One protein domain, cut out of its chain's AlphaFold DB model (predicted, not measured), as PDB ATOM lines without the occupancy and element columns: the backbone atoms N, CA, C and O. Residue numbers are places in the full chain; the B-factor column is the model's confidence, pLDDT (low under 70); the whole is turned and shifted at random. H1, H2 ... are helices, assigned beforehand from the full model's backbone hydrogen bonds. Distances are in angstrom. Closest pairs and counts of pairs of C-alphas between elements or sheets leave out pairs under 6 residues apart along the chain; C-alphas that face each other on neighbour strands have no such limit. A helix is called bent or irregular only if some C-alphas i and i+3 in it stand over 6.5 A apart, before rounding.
ATOM      1  N   LYS A   3     281.243 590.893 448.766       61.88
ATOM      2  CA  LYS A   3     280.614 589.818 447.972       61.88
ATOM      3  C   LYS A   3     279.806 590.306 446.758       61.88
ATOM      4  O   LYS A   3     279.485 589.491 445.903       61.88
ATOM      5  N   ASN A   4     279.448 591.590 446.693       68.31
ATOM      6  CA  ASN A   4     278.549 592.106 445.657       68.31
ATOM      7  C   ASN A   4     279.292 592.579 444.394       68.31
ATOM      8  O   ASN A   4     278.780 592.415 443.290       68.31
ATOM      9  N   GLU A   5     280.505 593.119 444.538       72.25
ATOM     10  CA  GLU A   5     281.313 593.592 443.402       72.25
ATOM     11  C   GLU A   5     281.924 592.419 442.632       72.25
ATOM     12  O   GLU A   5     281.807 592.369 441.408       72.25
ATOM     13  N   ASP A   6     282.430 591.407 443.344       65.06
ATOM     14  CA  ASP A   6     282.956 590.177 442.739       65.06
ATOM     15  C   ASP A   6     281.878 589.422 441.947       65.06
ATOM     16  O   ASP A   6     282.118 588.948 440.836       65.06
ATOM     17  N   GLN A   7     280.653 589.345 442.483       68.81
ATOM     18  CA  GLN A   7     279.524 588.725 441.786       68.81
ATOM     19  C   GLN A   7     279.087 589.530 440.559       68.81
ATOM     20  O   GLN A   7     278.696 588.936 439.551       68.81
ATOM     21  N   LYS A   8     279.172 590.865 440.613       74.19
ATOM     22  CA  LYS A   8     278.877 591.744 439.475       74.19
ATOM     23  C   LYS A   8     279.919 591.568 438.371       74.19
ATOM     24  O   LYS A   8     279.534 591.345 437.227       74.19
ATOM     25  N   LEU A   9     281.207 591.569 438.715       68.69
ATOM     26  CA  LEU A   9     282.302 591.329 437.772       68.69
ATOM     27  C   LEU A   9     282.200 589.934 437.145       68.69
ATOM     28  O   LEU A   9     282.287 589.796 435.929       68.69
ATOM     29  N   PHE A  10     281.932 588.904 437.951       67.12
ATOM     30  CA  PHE A  10     281.737 587.543 437.452       67.12
ATOM     31  C   PHE A  10     280.552 587.451 436.484       67.12
ATOM     32  O   PHE A  10     280.657 586.810 435.444       67.12
ATOM     33  N   LYS A  11     279.432 588.121 436.780       72.94
ATOM     34  CA  LYS A  11     278.250 588.142 435.905       72.94
ATOM     35  C   LYS A  11     278.497 588.900 434.592       72.94
ATOM     36  O   LYS A  11     277.890 588.547 433.586       72.94
ATOM     37  N   ILE A  12     279.388 589.896 434.603       67.94
ATOM     38  CA  ILE A  12     279.832 590.642 433.413       67.94
ATOM     39  C   ILE A  12     280.804 589.803 432.565       67.94
ATOM     40  O   ILE A  12     280.679 589.775 431.343       67.94
ATOM     41  N   MET A  13     281.745 589.092 433.196       62.12
ATOM     42  CA  MET A  13     282.718 588.237 432.498       62.12
ATOM     43  C   MET A  13     282.134 586.894 432.034       62.12
ATOM     44  O   MET A  13     282.660 586.279 431.111       62.12
ATOM     45  N   PHE A  14     281.064 586.417 432.672       67.75
ATOM     46  CA  PHE A  14     280.437 585.128 432.377       67.75
ATOM     47  C   PHE A  14     278.902 585.245 432.396       67.75
ATOM     48  O   PHE A  14     278.244 584.731 433.312       67.75
ATOM     49  N   PRO A  15     278.293 585.927 431.407       67.88
ATOM     50  CA  PRO A  15     276.843 586.011 431.307       67.88
ATOM     51  C   PRO A  15     276.246 584.609 431.113       67.88
ATOM     52  O   PRO A  15     276.669 583.847 430.246       67.88
ATOM     53  N   LYS A  16     275.260 584.254 431.946       64.62
ATOM     54  CA  LYS A  16     274.615 582.927 431.923       64.62
ATOM     55  C   LYS A  16     273.682 582.720 430.728       64.62
ATOM     56  O   LYS A  16     273.410 581.582 430.370       64.62
ATOM     57  N   GLU A  17     273.194 583.800 430.125       61.38
ATOM     58  CA  GLU A  17     272.258 583.768 429.003       61.38
ATOM     59  C   GLU A  17     272.727 584.786 427.960       61.38
ATOM     60  O   GLU A  17     272.718 585.990 428.211       61.38
ATOM     61  N   ILE A  18     273.172 584.294 426.804       57.56
ATOM     62  CA  ILE A  18     273.464 585.114 425.626       57.56
ATOM     63  C   ILE A  18     272.123 585.268 424.909       57.56
ATOM     64  O   ILE A  18     271.687 584.346 424.228       57.56
ATOM     65  N   LYS A  19     271.408 586.365 425.170       56.03
ATOM     66  CA  LYS A  19     270.076 586.605 424.583       56.03
ATOM     67  C   LYS A  19     270.101 587.398 423.281       56.03
ATOM     68  O   LYS A  19     269.065 587.481 422.639       56.03
ATOM     69  N   ASP A  20     271.261 587.909 422.882       55.91
ATOM     70  CA  ASP A  20     271.406 588.678 421.652       55.91
ATOM     71  C   ASP A  20     272.370 587.975 420.695       55.91
ATOM     72  O   ASP A  20     273.517 587.689 421.042       55.91
ATOM     73  N   ASP A  21     271.909 587.754 419.463       52.38
ATOM     74  CA  ASP A  21     272.660 587.174 418.338       52.38
ATOM     75  C   ASP A  21     273.853 588.043 417.880       52.38
ATOM     76  O   ASP A  21     274.585 587.692 416.953       52.38
ATOM     77  N   ASN A  22     274.090 589.181 418.539       53.69
ATOM     78  CA  ASN A  22     275.211 590.066 418.266       53.69
ATOM     79  C   ASN A  22     276.388 589.756 419.195       53.69
ATOM     80  O   ASN A  22     276.600 590.407 420.213       53.69
ATOM     81  N   TYR A  23     277.202 588.815 418.719       49.03
ATOM     82  CA  TYR A  23     278.560 588.499 419.155       49.03
ATOM     83  C   TYR A  23     278.706 587.753 420.493       49.03
ATOM     84  O   TYR A  23     278.362 588.270 421.558       49.03
ATOM     85  N   PRO A  24     279.384 586.585 420.492       52.88
ATOM     86  CA  PRO A  24     280.089 586.149 421.682       52.88
ATOM     87  C   PRO A  24     281.050 587.275 422.081       52.88
ATOM     88  O   PRO A  24     281.707 587.849 421.201       52.88
ATOM     89  N   PRO A  25     281.190 587.583 423.378       62.31
ATOM     90  CA  PRO A  25     282.254 588.463 423.816       62.31
ATOM     91  C   PRO A  25     283.558 587.930 423.225       62.31
ATOM     92  O   PRO A  25     283.826 586.737 423.322       62.31
ATOM     93  N   MET A  26     284.329 588.775 422.547       58.81
ATOM     94  CA  MET A  26     285.488 588.386 421.728       58.81
ATOM     95  C   MET A  26     286.482 587.452 422.462       58.81
ATOM     96  O   MET A  26     287.176 586.646 421.847       58.81
ATOM     97  N   TYR A  27     286.499 587.507 423.797       64.19
ATOM     98  CA  TYR A  27     287.288 586.641 424.669       64.19
ATOM     99  C   TYR A  27     286.715 585.229 424.861       64.19
ATOM    100  O   TYR A  27     287.465 584.329 425.213       64.19
ATOM    101  N   MET A  28     285.419 584.997 424.648       68.31
ATOM    102  CA  MET A  28     284.757 583.723 424.930       68.31
ATOM    103  C   MET A  28     285.164 582.646 423.928       68.31
ATOM    104  O   MET A  28     285.439 581.515 424.321       68.31
ATOM    105  N   GLU A  29     285.310 582.993 422.648       67.62
ATOM    106  CA  GLU A  29     285.889 582.074 421.665       67.62
ATOM    107  C   GLU A  29     287.341 581.732 421.997       67.62
ATOM    108  O   GLU A  29     287.726 580.563 421.958       67.62
ATOM    109  N   SER A  30     288.145 582.742 422.339       67.94
ATOM    110  CA  SER A  30     289.542 582.561 422.739       67.94
ATOM    111  C   SER A  30     289.645 581.707 424.003       67.94
ATOM    112  O   SER A  30     290.421 580.758 424.041       67.94
ATOM    113  N   TYR A  31     288.791 581.949 424.994       71.81
ATOM    114  CA  TYR A  31     288.707 581.186 426.233       71.81
ATOM    115  C   TYR A  31     288.272 579.737 425.988       71.81
ATOM    116  O   TYR A  31     288.885 578.812 426.516       71.81
ATOM    117  N   VAL A  32     287.262 579.502 425.145       73.69
ATOM    118  CA  VAL A  32     286.823 578.148 424.768       73.69
ATOM    119  C   VAL A  32     287.928 577.414 424.006       73.69
ATOM    120  O   VAL A  32     288.189 576.246 424.296       73.69
ATOM    121  N   LYS A  33     288.636 578.090 423.091       75.06
ATOM    122  CA  LYS A  33     289.805 577.536 422.387       75.06
ATOM    123  C   LYS A  33     290.917 577.163 423.372       75.06
ATOM    124  O   LYS A  33     291.411 576.038 423.321       75.06
ATOM    125  N   VAL A  34     291.264 578.057 424.299       71.06
ATOM    126  CA  VAL A  34     292.254 577.815 425.365       71.06
ATOM    127  C   VAL A  34     291.846 576.623 426.220       71.06
ATOM    128  O   VAL A  34     292.615 575.675 426.359       71.06
ATOM    129  N   ARG A  35     290.610 576.608 426.724       76.94
ATOM    130  CA  ARG A  35     290.061 575.529 427.552       76.94
ATOM    131  C   ARG A  35     290.091 574.181 426.834       76.94
ATOM    132  O   ARG A  35     290.445 573.173 427.442       76.94
ATOM    133  N   ASN A  36     289.730 574.147 425.554       76.62
ATOM    134  CA  ASN A  36     289.735 572.921 424.759       76.62
ATOM    135  C   ASN A  36     291.161 572.429 424.477       76.62
ATOM    136  O   ASN A  36     291.407 571.226 424.549       76.62
ATOM    137  N   ASN A  37     292.109 573.338 424.228       70.25
ATOM    138  CA  ASN A  37     293.525 572.989 424.101       70.25
ATOM    139  C   ASN A  37     294.094 572.448 425.420       70.25
ATOM    140  O   ASN A  37     294.727 571.398 425.416       70.25
ATOM    141  N   LEU A  38     293.795 573.090 426.554       71.75
ATOM    142  CA  LEU A  38     294.179 572.619 427.892       71.75
ATOM    143  C   LEU A  38     293.624 571.226 428.199       71.75
ATOM    144  O   LEU A  38     294.363 570.366 428.666       71.75
ATOM    145  N   LYS A  39     292.350 570.965 427.877       74.81
ATOM    146  CA  LYS A  39     291.755 569.626 428.024       74.81
ATOM    147  C   LYS A  39     292.452 568.577 427.157       74.81
ATOM    148  O   LYS A  39     292.604 567.440 427.586       74.81
ATOM    149  N   ARG A  40     292.849 568.942 425.934       74.19
ATOM    150  CA  ARG A  40     293.477 568.021 424.975       74.19
ATOM    151  C   ARG A  40     294.936 567.717 425.313       74.19
ATOM    152  O   ARG A  40     295.394 566.612 425.051       74.19
ATOM    153  N   CYS A  41     295.639 568.689 425.882       70.12
ATOM    154  CA  CYS A  41     297.077 568.637 426.128       70.12
ATOM    155  C   CYS A  41     297.415 568.596 427.626       70.12
ATOM    156  O   CYS A  41     298.502 569.006 428.018       70.12
ATOM    157  N   ALA A  42     296.507 568.094 428.470       69.56
ATOM    158  CA  ALA A  42     296.662 568.096 429.928       69.56
ATOM    159  C   ALA A  42     297.939 567.387 430.435       69.56
ATOM    160  O   ALA A  42     298.369 567.650 431.553       69.56
ATOM    161  N   GLY A  43     298.554 566.519 429.621       79.12
ATOM    162  CA  GLY A  43     299.818 565.838 429.933       79.12
ATOM    163  C   GLY A  43     301.076 566.435 429.288       79.12
ATOM    164  O   GLY A  43     302.165 565.960 429.586       79.12
ATOM    165  N   ASP A  44     300.959 567.442 428.416       80.25
ATOM    166  CA  ASP A  44     302.099 568.042 427.705       80.25
ATOM    167  C   ASP A  44     302.042 569.574 427.781       80.25
ATOM    168  O   ASP A  44     301.570 570.287 426.886       80.25
ATOM    169  N   THR A  45     302.536 570.086 428.907       70.62
ATOM    170  CA  THR A  45     302.661 571.520 429.191       70.62
ATOM    171  C   THR A  45     303.607 572.230 428.218       70.62
ATOM    172  O   THR A  45     303.406 573.412 427.927       70.62
ATOM    173  N   GLY A  46     304.586 571.518 427.649       76.12
ATOM    174  CA  GLY A  46     305.516 572.053 426.654       76.12
ATOM    175  C   GLY A  46     304.834 572.359 425.320       76.12
ATOM    176  O   GLY A  46     305.050 573.425 424.739       76.12
ATOM    177  N   MET A  47     303.947 571.473 424.855       75.44
ATOM    178  CA  MET A  47     303.135 571.730 423.661       75.44
ATOM    179  C   MET A  47     302.167 572.903 423.844       75.44
ATOM    180  O   MET A  47     301.984 573.683 422.906       75.44
ATOM    181  N   LEU A  48     301.575 573.057 425.033       70.69
ATOM    182  CA  LEU A  48     300.649 574.155 425.337       70.69
ATOM    183  C   LEU A  48     301.323 575.527 425.273       70.69
ATOM    184  O   LEU A  48     300.768 576.454 424.684       70.69
ATOM    185  N   LEU A  49     302.526 575.650 425.835       74.56
ATOM    186  CA  LEU A  49     303.310 576.888 425.791       74.56
ATOM    187  C   LEU A  49     303.773 577.236 424.370       74.56
ATOM    188  O   LEU A  49     303.905 578.410 424.043       74.56
ATOM    189  N   LYS A  50     303.996 576.229 423.517       79.31
ATOM    190  CA  LYS A  50     304.492 576.431 422.149       79.31
ATOM    191  C   LYS A  50     303.390 576.716 421.126       79.31
ATOM    192  O   LYS A  50     303.634 577.429 420.159       79.31
ATOM    193  N   GLN A  51     302.206 576.123 421.288       74.19
ATOM    194  CA  GLN A  51     301.095 576.296 420.341       74.19
ATOM    195  C   GLN A  51     300.244 577.531 420.614       74.19
ATOM    196  O   GLN A  51     299.599 578.030 419.692       74.19
ATOM    197  N   PHE A  52     300.201 577.998 421.859       77.25
ATOM    198  CA  PHE A  52     299.339 579.100 422.243       77.25
ATOM    199  C   PHE A  52     300.154 580.379 422.448       77.25
ATOM    200  O   PHE A  52     301.096 580.401 423.235       77.25
ATOM    201  N   SER A  53     299.794 581.452 421.734       82.31
ATOM    202  CA  SER A  53     300.414 582.770 421.916       82.31
ATOM    203  C   SER A  53     299.869 583.410 423.192       82.31
ATOM    204  O   SER A  53     298.866 584.124 423.184       82.31
ATOM    205  N   TRP A  54     300.517 583.089 424.313       80.12
ATOM    206  CA  TRP A  54     300.156 583.614 425.626       80.12
ATOM    207  C   TRP A  54     300.293 585.131 425.700       80.12
ATOM    208  O   TRP A  54     299.445 585.762 426.314       80.12
ATOM    209  N   GLU A  55     301.290 585.705 425.024       80.12
ATOM    210  CA  GLU A  55     301.506 587.157 424.963       80.12
ATOM    211  C   GLU A  55     300.259 587.874 424.431       80.12
ATOM    212  O   GLU A  55     299.666 588.685 425.146       80.12
ATOM    213  N   ASN A  56     299.774 587.468 423.253       79.19
ATOM    214  CA  ASN A  56     298.586 588.059 422.635       79.19
ATOM    215  C   ASN A  56     297.336 587.868 423.504       79.19
ATOM    216  O   ASN A  56     296.543 588.789 423.673       79.19
ATOM    217  N   PHE A  57     297.167 586.683 424.098       81.31
ATOM    218  CA  PHE A  57     296.032 586.421 424.984       81.31
ATOM    219  C   PHE A  57     296.059 587.299 426.238       81.31
ATOM    220  O   PHE A  57     295.020 587.818 426.645       81.31
ATOM    221  N   THR A  58     297.228 587.466 426.861       80.38
ATOM    222  CA  THR A  58     297.357 588.327 428.036       80.38
ATOM    223  C   THR A  58     297.092 589.784 427.688       80.38
ATOM    224  O   THR A  58     296.382 590.448 428.435       80.38
ATOM    225  N   GLU A  59     297.577 590.264 426.542       82.69
ATOM    226  CA  GLU A  59     297.341 591.634 426.083       82.69
ATOM    227  C   GLU A  59     295.849 591.894 425.816       82.69
ATOM    228  O   GLU A  59     295.292 592.876 426.315       82.69
ATOM    229  N   ASP A  60     295.171 590.971 425.128       79.19
ATOM    230  CA  ASP A  60     293.728 591.044 424.881       79.19
ATOM    231  C   ASP A  60     292.923 591.031 426.190       79.19
ATOM    232  O   ASP A  60     291.983 591.815 426.361       79.19
ATOM    233  N   MET A  61     293.311 590.175 427.141       81.88
ATOM    234  CA  MET A  61     292.703 590.120 428.472       81.88
ATOM    235  C   MET A  61     292.908 591.424 429.246       81.88
ATOM    236  O   MET A  61     291.949 591.942 429.816       81.88
ATOM    237  N   TYR A  62     294.118 591.989 429.246       83.12
ATOM    238  CA  TYR A  62     294.397 593.272 429.895       83.12
ATOM    239  C   TYR A  62     293.575 594.399 429.281       83.12
ATOM    240  O   TYR A  62     292.936 595.155 430.006       83.12
ATOM    241  N   LYS A  63     293.522 594.480 427.950       84.44
ATOM    242  CA  LYS A  63     292.729 595.487 427.239       84.44
ATOM    243  C   LYS A  63     291.241 595.389 427.579       84.44
ATOM    244  O   LYS A  63     290.577 596.410 427.756       84.44
ATOM    245  N   PHE A  64     290.720 594.168 427.693       80.19
ATOM    246  CA  PHE A  64     289.339 593.929 428.095       80.19
ATOM    247  C   PHE A  64     289.075 594.334 429.551       80.19
ATOM    248  O   PHE A  64     288.088 595.015 429.829       80.19
ATOM    249  N   LEU A  65     289.973 593.975 430.472       81.38
ATOM    250  CA  LEU A  65     289.869 594.366 431.879       81.38
ATOM    251  C   LEU A  65     289.949 595.884 432.061       81.38
ATOM    252  O   LEU A  65     289.167 596.427 432.836       81.38
ATOM    253  N   SER A  66     290.818 596.572 431.316       82.75
ATOM    254  CA  SER A  66     290.881 598.038 431.318       82.75
ATOM    255  C   SER A  66     289.554 598.655 430.884       82.75
ATOM    256  O   SER A  66     289.049 599.547 431.554       82.75
ATOM    257  N   LYS A  67     288.925 598.115 429.830       82.31
ATOM    258  CA  LYS A  67     287.610 598.582 429.378       82.31
ATOM    259  C   LYS A  67     286.526 598.403 430.450       82.31
ATOM    260  O   LYS A  67     285.727 599.307 430.662       82.31
ATOM    261  N   ILE A  68     286.507 597.258 431.140       79.06
ATOM    262  CA  ILE A  68     285.567 597.032 432.252       79.06
ATOM    263  C   ILE A  68     285.839 598.005 433.405       79.06
ATOM    264  O   ILE A  68     284.898 598.510 434.013       79.06
ATOM    265  N   ALA A  69     287.110 598.255 433.728       82.00
ATOM    266  CA  ALA A  69     287.481 599.171 434.801       82.00
ATOM    267  C   ALA A  69     287.000 600.602 434.518       82.00
ATOM    268  O   ALA A  69     286.454 601.237 435.424       82.00
ATOM    269  N   ASP A  70     287.131 601.058 433.267       81.06
ATOM    270  CA  ASP A  70     286.621 602.352 432.808       81.06
ATOM    271  C   ASP A  70     285.084 602.421 432.904       81.06
ATOM    272  O   ASP A  70     284.541 603.395 433.419       81.06
ATOM    273  N   GLU A  71     284.370 601.372 432.473       81.94
ATOM    274  CA  GLU A  71     282.897 601.307 432.531       81.94
ATOM    275  C   GLU A  71     282.341 601.247 433.962       81.94
ATOM    276  O   GLU A  71     281.229 601.708 434.223       81.94
ATOM    277  N   LEU A  72     283.089 600.660 434.899       80.69
ATOM    278  CA  LEU A  72     282.685 600.547 436.301       80.69
ATOM    279  C   LEU A  72     283.102 601.753 437.155       80.69
ATOM    280  O   LEU A  72     282.877 601.712 438.365       80.69
ATOM    281  N   GLU A  73     283.711 602.788 436.559       82.38
ATOM    282  CA  GLU A  73     284.320 603.923 437.273       82.38
ATOM    283  C   GLU A  73     285.230 603.459 438.430       82.38
ATOM    284  O   GLU A  73     285.324 604.089 439.486       82.38
TER     285      GLU A  73
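What this domain is: This is residues 3 to 73 of the 339 residues of an uncharacterized protein of Glomus cerebriforme (UniProt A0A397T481). This is a loose, open frame of helices: the longest helix, H4, makes one long side, H2 runs opposite ways to it on the other, and short H3 makes the turn between them at one end. H1 is near H4 toward the other end, with residues 3 to 8 sticking out, and a long loop swings away from the frame between H1 and H2, its residues 16 to 24 standing free. The printed part has 71 residues with four named helices, H1, H2, H3 and H4 in chain order, and no named strand; the class is all helix. The whole is loose, with a radius of gyration of the C-alphas of 14.6 A and spans of 39 by 27 by 25 A.

How they stand to each other: Start from H4, residues 54 to 71, and look across to H2, residues 26 to 40. They only just touch, with 3 pairs of C-alphas within 8 A, the closest being those of Tyr 27 and Met 61 at 7.5 A. H2 touches H4 with residues 27 to 30 alone, and H4 touches H2 with residues 57 to 61 alone. Their lines stand at a steep tilt of 39 degrees, and they run opposite ways. H3, residues 45 to 51, is close to H2 but not clearly touching it: the closest C-alphas, those of Leu 38 and Leu 48, are 7.1 A apart. H2 and H3 stand at a steep tilt of 44 degrees, opposite ways. H3 and H4 meet only through their link. H1, residues 3 to 13, is near H4, with 6 pairs of C-alphas within 10 A, and is apart from H2 and H3. Every O i to N i+4 pair is within hydrogen-bond range in H3 and H4; in H1 it is 6 of 7 and in H2 10 of 11.

Where its parts are: Find C-alpha 54 at (300.156, 583.614, 425.626); from there H4 runs 25.7 A to C-alpha 71 at (282.897, 601.307, 432.531). H2 runs 22.1 A from Met 26 to Arg 40, and is neither bent nor irregular, but only just: C-alphas 26 and 29 are 6.3 A apart. H3 spans 10.2 A from Thr 45 to Gln 51. H1 begins at C-alpha 3, at (280.614, 589.818, 447.972), and runs 15.7 A to Met 13.

The domain as a whole: The two C-alphas farthest apart, those of Gly 43 and Glu 73, are 41.8 A from each other. The printed part has no cut. The link from H1 to H2 is long, with 12 residues, while those from H2 to H3 and from H3 to H4 are tight. Residues 41 to 46 also stand free. The mean pLDDT of the printed part is 72.1, and 26 residues are under 70, among them residues 12 to 30.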